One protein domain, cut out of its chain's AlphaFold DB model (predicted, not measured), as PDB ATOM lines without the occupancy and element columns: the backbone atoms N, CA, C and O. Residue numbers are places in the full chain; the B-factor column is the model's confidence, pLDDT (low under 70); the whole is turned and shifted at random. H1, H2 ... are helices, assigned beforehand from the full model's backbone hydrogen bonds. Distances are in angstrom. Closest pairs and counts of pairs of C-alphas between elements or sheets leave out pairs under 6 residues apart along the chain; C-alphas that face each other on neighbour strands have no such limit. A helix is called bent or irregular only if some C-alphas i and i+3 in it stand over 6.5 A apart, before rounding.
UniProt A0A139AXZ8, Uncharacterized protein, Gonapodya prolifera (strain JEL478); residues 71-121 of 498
ATOM      1  N   VAL A  71     -10.193  -7.817 -39.222       80.25
ATOM      2  CA  VAL A  71     -11.214  -8.524 -40.014       80.25
ATOM      3  C   VAL A  71     -12.549  -7.792 -39.931       80.25
ATOM      4  O   VAL A  71     -13.206  -7.612 -40.949       80.25
ATOM      5  N   VAL A  72     -12.919  -7.291 -38.748       77.56
ATOM      6  CA  VAL A  72     -14.134  -6.476 -38.583       77.56
ATOM      7  C   VAL A  72     -14.040  -5.171 -39.381       77.56
ATOM      8  O   VAL A  72     -15.006  -4.789 -40.031       77.56
ATOM      9  N   ALA A  73     -12.879  -4.510 -39.379       81.19
ATOM     10  CA  ALA A  73     -12.645  -3.293 -40.155       81.19
ATOM     11  C   ALA A  73     -12.726  -3.549 -41.669       81.19
ATOM     12  O   ALA A  73     -13.375  -2.782 -42.374       81.19
ATOM     13  N   ALA A  74     -12.142  -4.646 -42.159       86.62
ATOM     14  CA  ALA A  74     -12.231  -5.034 -43.567       86.62
ATOM     15  C   ALA A  74     -13.667  -5.414 -43.983       86.62
ATOM     16  O   ALA A  74     -14.127  -5.012 -45.052       86.62
ATOM     17  N   GLU A  75     -14.407  -6.142 -43.135       84.81
ATOM     18  CA  GLU A  75     -15.832  -6.442 -43.361       84.81
ATOM     19  C   GLU A  75     -16.684  -5.162 -43.388       84.81
ATOM     20  O   GLU A  75     -17.575  -5.038 -44.228       84.81
ATOM     21  N   LEU A  76     -16.408  -4.201 -42.499       81.81
ATOM     22  CA  LEU A  76     -17.083  -2.902 -42.485       81.81
ATOM     23  C   LEU A  76     -16.744  -2.067 -43.721       81.81
ATOM     24  O   LEU A  76     -17.651  -1.468 -44.286       81.81
ATOM     25  N   ALA A  77     -15.487  -2.063 -44.168       86.88
ATOM     26  CA  ALA A  77     -15.074  -1.363 -45.382       86.88
ATOM     27  C   ALA A  77     -15.819  -1.898 -46.614       86.88
ATOM     28  O   ALA A  77     -16.463  -1.121 -47.314       86.88
ATOM     29  N   ARG A  78     -15.853  -3.227 -46.804       89.81
ATOM     30  CA  ARG A  78     -16.623  -3.851 -47.896       89.81
ATOM     31  C   ARG A  78     -18.113  -3.518 -47.817       89.81
ATOM     32  O   ARG A  78     -18.736  -3.251 -48.837       89.81
ATOM     33  N   LYS A  79     -18.691  -3.506 -46.610       81.75
ATOM     34  CA  LYS A  79     -20.100  -3.128 -46.416       81.75
ATOM     35  C   LYS A  79     -20.366  -1.655 -46.727       81.75
ATOM     36  O   LYS A  79     -21.387  -1.346 -47.333       81.75
ATOM     37  N   LEU A  80     -19.470  -0.753 -46.334       81.69
ATOM     38  CA  LEU A  80     -19.567   0.668 -46.679       81.69
ATOM     39  C   LEU A  80     -19.478   0.880 -48.190       81.69
ATOM     40  O   LEU A  80     -20.172   1.737 -48.723       81.69
ATOM     41  N   GLU A  81     -18.675   0.074 -48.876       89.25
ATOM     42  CA  GLU A  81     -18.558   0.103 -50.331       89.25
ATOM     43  C   GLU A  81     -19.845  -0.382 -51.011       89.25
ATOM     44  O   GLU A  81     -20.369   0.311 -51.881       89.25
ATOM     45  N   THR A  82     -20.453  -1.474 -50.528       85.06
ATOM     46  CA  THR A  82     -21.781  -1.902 -51.009       85.06
ATOM     47  C   THR A  82     -22.874  -0.872 -50.718       85.06
ATOM     48  O   THR A  82     -23.712  -0.608 -51.575       85.06
ATOM     49  N   LEU A  83     -22.852  -0.227 -49.546       81.19
ATOM     50  CA  LEU A  83     -23.818   0.823 -49.211       81.19
ATOM     51  C   LEU A  83     -23.625   2.065 -50.086       81.19
ATOM     52  O   LEU A  83     -24.610   2.657 -50.501       81.19
ATOM     53  N   ARG A  84     -22.386   2.430 -50.438       86.19
ATOM     54  CA  ARG A  84     -22.116   3.527 -51.383       86.19
ATOM     55  C   ARG A  84     -22.699   3.284 -52.771       86.19
ATOM     56  O   ARG A  84     -23.103   4.246 -53.413       86.19
ATOM     57  N   THR A  85     -22.763   2.031 -53.225       91.06
ATOM     58  CA  THR A  85     -23.391   1.706 -54.518       91.06
ATOM     59  C   THR A  85     -24.919   1.842 -54.502       91.06
ATOM     60  O   THR A  85     -25.524   1.946 -55.565       91.06
ATOM     61  N   ASN A  86     -25.551   1.899 -53.322       91.25
ATOM     62  CA  ASN A  86     -26.996   2.052 -53.163       91.25
ATOM     63  C   ASN A  86     -27.343   3.415 -52.538       91.25
ATOM     64  O   ASN A  86     -27.336   3.574 -51.317       91.25
ATOM     65  N   ALA A  87     -27.677   4.400 -53.379       86.50
ATOM     66  CA  ALA A  87     -27.901   5.789 -52.961       86.50
ATOM     67  C   ALA A  87     -28.935   5.940 -51.827       86.50
ATOM     68  O   ALA A  87     -28.705   6.695 -50.885       86.50
ATOM     69  N   VAL A  88     -30.034   5.177 -51.866       85.94
ATOM     70  CA  VAL A  88     -31.114   5.267 -50.866       85.94
ATOM     71  C   VAL A  88     -30.657   4.757 -49.496       85.94
ATOM     72  O   VAL A  88     -30.913   5.384 -48.469       85.94
ATOM     73  N   GLU A  89     -29.946   3.627 -49.459       78.50
ATOM     74  CA  GLU A  89     -29.409   3.084 -48.205       78.50
ATOM     75  C   GLU A  89     -28.268   3.953 -47.657       78.50
ATOM     76  O   GLU A  89     -28.118   4.081 -46.440       78.50
ATOM     77  N   TRP A  90     -27.496   4.591 -48.541       86.69
ATOM     78  CA  TRP A  90     -26.453   5.540 -48.163       86.69
ATOM     79  C   TRP A  90     -27.012   6.812 -47.516       86.69
ATOM     80  O   TRP A  90     -26.483   7.263 -46.497       86.69
ATOM     81  N   GLU A  91     -28.091   7.377 -48.060       85.81
ATOM     82  CA  GLU A  91     -28.770   8.536 -47.469       85.81
ATOM     83  C   GLU A  91     -29.409   8.197 -46.120       85.81
ATOM     84  O   GLU A  91     -29.224   8.943 -45.156       85.81
ATOM     85  N   ALA A  92     -30.068   7.039 -46.004       80.06
ATOM     86  CA  ALA A  92     -30.620   6.565 -44.733       80.06
ATOM     87  C   ALA A  92     -29.524   6.358 -43.670       80.06
ATOM     88  O   ALA A  92     -29.695   6.741 -42.510       80.06
ATOM     89  N   LEU A  93     -28.371   5.804 -44.065       81.00
ATOM     90  CA  LEU A  93     -27.206   5.671 -43.190       81.00
ATOM     91  C   LEU A  93     -26.696   7.049 -42.743       81.00
ATOM     92  O   LEU A  93     -26.452   7.245 -41.554       81.00
ATOM     93  N   ARG A  94     -26.545   8.003 -43.671       87.00
ATOM     94  CA  ARG A  94     -26.062   9.359 -43.371       87.00
ATOM     95  C   ARG A  94     -27.004  10.087 -42.407       87.00
ATOM     96  O   ARG A  94     -26.529  10.618 -41.405       87.00
ATOM     97  N   ALA A  95     -28.315  10.027 -42.648       87.12
ATOM     98  CA  ALA A  95     -29.327  10.597 -41.759       87.12
ATOM     99  C   ALA A  95     -29.272   9.973 -40.353       87.12
ATOM    100  O   ALA A  95     -29.245  10.697 -39.357       87.12
ATOM    101  N   GLY A  96     -29.153   8.643 -40.260       82.56
ATOM    102  CA  GLY A  96     -29.009   7.949 -38.977       82.56
ATOM    103  C   GLY A  96     -27.716   8.312 -38.234       82.56
ATOM    104  O   GLY A  96     -27.731   8.488 -37.016       82.56
ATOM    105  N   VAL A  97     -26.599   8.479 -38.951       85.75
ATOM    106  CA  VAL A  97     -25.322   8.938 -38.373       85.75
ATOM    107  C   VAL A  97     -25.441  10.370 -37.844       85.75
ATOM    108  O   VAL A  97     -24.956  10.654 -36.749       85.75
ATOM    109  N   GLU A  98     -26.098  11.268 -38.578       88.56
ATOM    110  CA  GLU A  98     -26.332  12.648 -38.140       88.56
ATOM    111  C   GLU A  98     -27.254  12.736 -36.922       88.56
ATOM    112  O   GLU A  98     -27.009  13.545 -36.022       88.56
ATOM    113  N   GLU A  99     -28.294  11.908 -36.865       86.19
ATOM    114  CA  GLU A  99     -29.200  11.843 -35.721       86.19
ATOM    115  C   GLU A  99     -28.485  11.316 -34.471       86.19
ATOM    116  O   GLU A  99     -28.551  11.944 -33.411       86.19
ATOM    117  N   TYR A 100     -27.707  10.236 -34.602       78.62
ATOM    118  CA  TYR A 100     -26.859   9.743 -33.513       78.62
ATOM    119  C   TYR A 100     -25.824  10.788 -33.078       78.62
ATOM    120  O   TYR A 100     -25.607  10.970 -31.880       78.62
ATOM    121  N   ALA A 101     -25.222  11.525 -34.017       82.69
ATOM    122  CA  ALA A 101     -24.303  12.615 -33.695       82.69
ATOM    123  C   ALA A 101     -25.008  13.769 -32.960       82.69
ATOM    124  O   ALA A 101     -24.432  14.333 -32.028       82.69
ATOM    125  N   ARG A 102     -26.252  14.112 -33.324       85.62
ATOM    126  CA  ARG A 102     -27.073  15.099 -32.596       85.62
ATOM    127  C   ARG A 102     -27.402  14.631 -31.178       85.62
ATOM    128  O   ARG A 102     -27.246  15.413 -30.242       85.62
ATOM    129  N   GLN A 103     -27.794  13.369 -31.006       80.62
ATOM    130  CA  GLN A 103     -28.065  12.787 -29.686       80.62
ATOM    131  C   GLN A 103     -26.803  12.696 -28.814       80.62
ATOM    132  O   GLN A 103     -26.867  12.907 -27.604       80.62
ATOM    133  N   ASP A 104     -25.643  12.399 -29.400       76.06
ATOM    134  CA  ASP A 104     -24.385  12.371 -28.652       76.06
ATOM    135  C   ASP A 104     -23.937  13.787 -28.261       76.06
ATOM    136  O   ASP A 104     -23.542  14.018 -27.118       76.06
ATOM    137  N   ARG A 105     -24.107  14.776 -29.155       79.81
ATOM    138  CA  ARG A 105     -23.880  16.197 -28.835       79.81
ATOM    139  C   ARG A 105     -24.784  16.684 -27.707       79.81
ATOM    140  O   ARG A 105     -24.269  17.335 -26.807       79.81
ATOM    141  N   SER A 106     -26.076  16.344 -27.698       77.56
ATOM    142  CA  SER A 106     -26.992  16.766 -26.623       77.56
ATOM    143  C   SER A 106     -26.653  16.131 -25.266       77.56
ATOM    144  O   SER A 106     -26.767  16.766 -24.217       77.56
ATOM    145  N   ARG A 107     -26.154  14.889 -25.263       75.25
ATOM    146  CA  ARG A 107     -25.621  14.240 -24.051       75.25
ATOM    147  C   ARG A 107     -24.284  14.838 -23.616       75.25
ATOM    148  O   ARG A 107     -23.997  14.904 -22.418       75.25
ATOM    149  N   ALA A 108     -23.450  15.247 -24.570       72.00
ATOM    150  CA  ALA A 108     -22.166  15.877 -24.303       72.00
ATOM    151  C   ALA A 108     -22.333  17.290 -23.727       72.00
ATOM    152  O   ALA A 108     -21.668  17.590 -22.735       72.00
ATOM    153  N   THR A 109     -23.239  18.116 -24.265       73.44
ATOM    154  CA  THR A 109     -23.525  19.468 -23.750       73.44
ATOM    155  C   THR A 109     -23.999  19.415 -22.302       73.44
ATOM    156  O   THR A 109     -23.376  20.041 -21.453       73.44
ATOM    157  N   SER A 110     -24.932  18.516 -21.966       70.25
ATOM    158  CA  SER A 110     -25.378  18.306 -20.577       70.25
ATOM    159  C   SER A 110     -24.229  18.001 -19.592       70.25
ATOM    160  O   SER A 110     -24.266  18.402 -18.429       70.25
ATOM    161  N   ARG A 111     -23.167  17.311 -20.035       64.00
ATOM    162  CA  ARG A 111     -21.987  17.022 -19.196       64.00
ATOM    163  C   ARG A 111     -20.979  18.169 -19.148       64.00
ATOM    164  O   ARG A 111     -20.297  18.315 -18.133       64.00
ATOM    165  N   VAL A 112     -20.840  18.921 -20.237       67.25
ATOM    166  CA  VAL A 112     -19.983  20.114 -20.301       67.25
ATOM    167  C   VAL A 112     -20.562  21.220 -19.417       67.25
ATOM    168  O   VAL A 112     -19.799  21.825 -18.663       67.25
ATOM    169  N   ASP A 113     -21.887  21.360 -19.379       70.25
ATOM    170  CA  ASP A 113     -22.596  22.325 -18.533       70.25
ATOM    171  C   ASP A 113     -22.333  22.088 -17.042       70.25
ATOM    172  O   ASP A 113     -22.098  23.028 -16.292       70.25
ATOM    173  N   ILE A 114     -22.265  20.830 -16.590       70.50
ATOM    174  CA  ILE A 114     -21.942  20.517 -15.184       70.50
ATOM    175  C   ILE A 114     -20.501  20.931 -14.837       70.50
ATOM    176  O   ILE A 114     -20.229  21.376 -13.723       70.50
ATOM    177  N   ILE A 115     -19.557  20.788 -15.773       69.94
ATOM    178  CA  ILE A 115     -18.155  21.175 -15.553       69.94
ATOM    179  C   ILE A 115     -18.013  22.702 -15.560       69.94
ATOM    180  O   ILE A 115     -17.304  23.234 -14.705       69.94
ATOM    181  N   GLN A 116     -18.687  23.397 -16.481       72.94
ATOM    182  CA  GLN A 116     -18.717  24.862 -16.520       72.94
ATOM    183  C   GLN A 116     -19.381  25.434 -15.265       72.94
ATOM    184  O   GLN A 116     -18.761  26.239 -14.576       72.94
ATOM    185  N   ARG A 117     -20.536  24.897 -14.862       79.50
ATOM    186  CA  ARG A 117     -21.242  25.303 -13.639       79.50
ATOM    187  C   ARG A 117     -20.405  25.086 -12.378       79.50
ATOM    188  O   ARG A 117     -20.337  25.961 -11.525       79.50
ATOM    189  N   ASN A 118     -19.697  23.959 -12.261       79.62
ATOM    190  CA  ASN A 118     -18.785  23.731 -11.130       79.62
ATOM    191  C   ASN A 118     -17.592  24.699 -11.129       79.62
ATOM    192  O   ASN A 118     -17.117  25.084 -10.060       79.62
ATOM    193  N   ARG A 119     -17.098  25.090 -12.310       80.75
ATOM    194  CA  ARG A 119     -16.031  26.089 -12.441       80.75
ATOM    195  C   ARG A 119     -16.520  27.472 -12.014       80.75
ATOM    196  O   ARG A 119     -15.820  28.127 -11.251       80.75
ATOM    197  N   GLU A 120     -17.703  27.884 -12.454       84.12
ATOM    198  CA  GLU A 120     -18.332  29.158 -12.079       84.12
ATOM    199  C   GLU A 120     -18.605  29.233 -10.575       84.12
ATOM    200  O   GLU A 120     -18.207  30.197  -9.930       84.12
ATOM    201  N   VAL A 121     -19.164  28.171  -9.981       86.62
ATOM    202  CA  VAL A 121     -19.370  28.079  -8.524       86.62
ATOM    203  C   VAL A 121     -18.047  28.196  -7.762       86.62
ATOM    204  O   VAL A 121     -17.990  28.828  -6.708       86.62
TER     205      VAL A 121
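What this domain is: This is residues 71 to 121 of the 498 residues of an uncharacterized protein of Gonapodya prolifera (strain JEL478) (UniProt A0A139AXZ8). Two helices meet near their ends and make an uneven V, with the short arm H1 first and the much longer arm H2 after it. The corner lies around Asn 86, the arms open away from each other, and residues 71 to 79 of H1 and 94 to 121 of H2 stand free. The printed part has 51 residues with two named helices, H1 then H2, and no named strand; its class is all helix. It is extended, with a radius of gyration of the C-alphas of 17.6 A, and only just flat, spanning 53 by 26 by 8 A.

Where its parts are: Begin at C-alpha 71, at (-11.214, -8.524, -40.014); from there H1, residues 71 to 85, runs 21.5 A to C-alpha 85 at (-23.391, 1.706, -54.518). Pass Asn 86 and find H2, residues 87 to 121, which runs 50.4 A to C-alpha 121 at (-19.370, 28.079, -8.524). Neither helix is bent.

How they stand to each other: Look where the tight link of one residue joins the helices. H1 and H2 touch only at the corner, and only just, with 3 pairs of C-alphas within 8 A. H1 touches with residues 83 to 84 alone and H2 with residues 89 to 90 alone; the closest C-alphas, those of Leu 83 and Trp 90, are 5.5 A apart. The helices run opposite ways at a steep tilt of 60 degrees, and their centres are 24.8 A apart. In H1 every O i to N i+4 pair is within hydrogen-bond range; in H2, 30 of 31 are.

The domain as a whole: Compare C-alphas 85 and 121, the two farthest apart, at 53.2 A. The printed part has no cut. The mean pLDDT of the printed part is 81.1; look for values under 70 at residues 111 to 112 and residue 115, in H2.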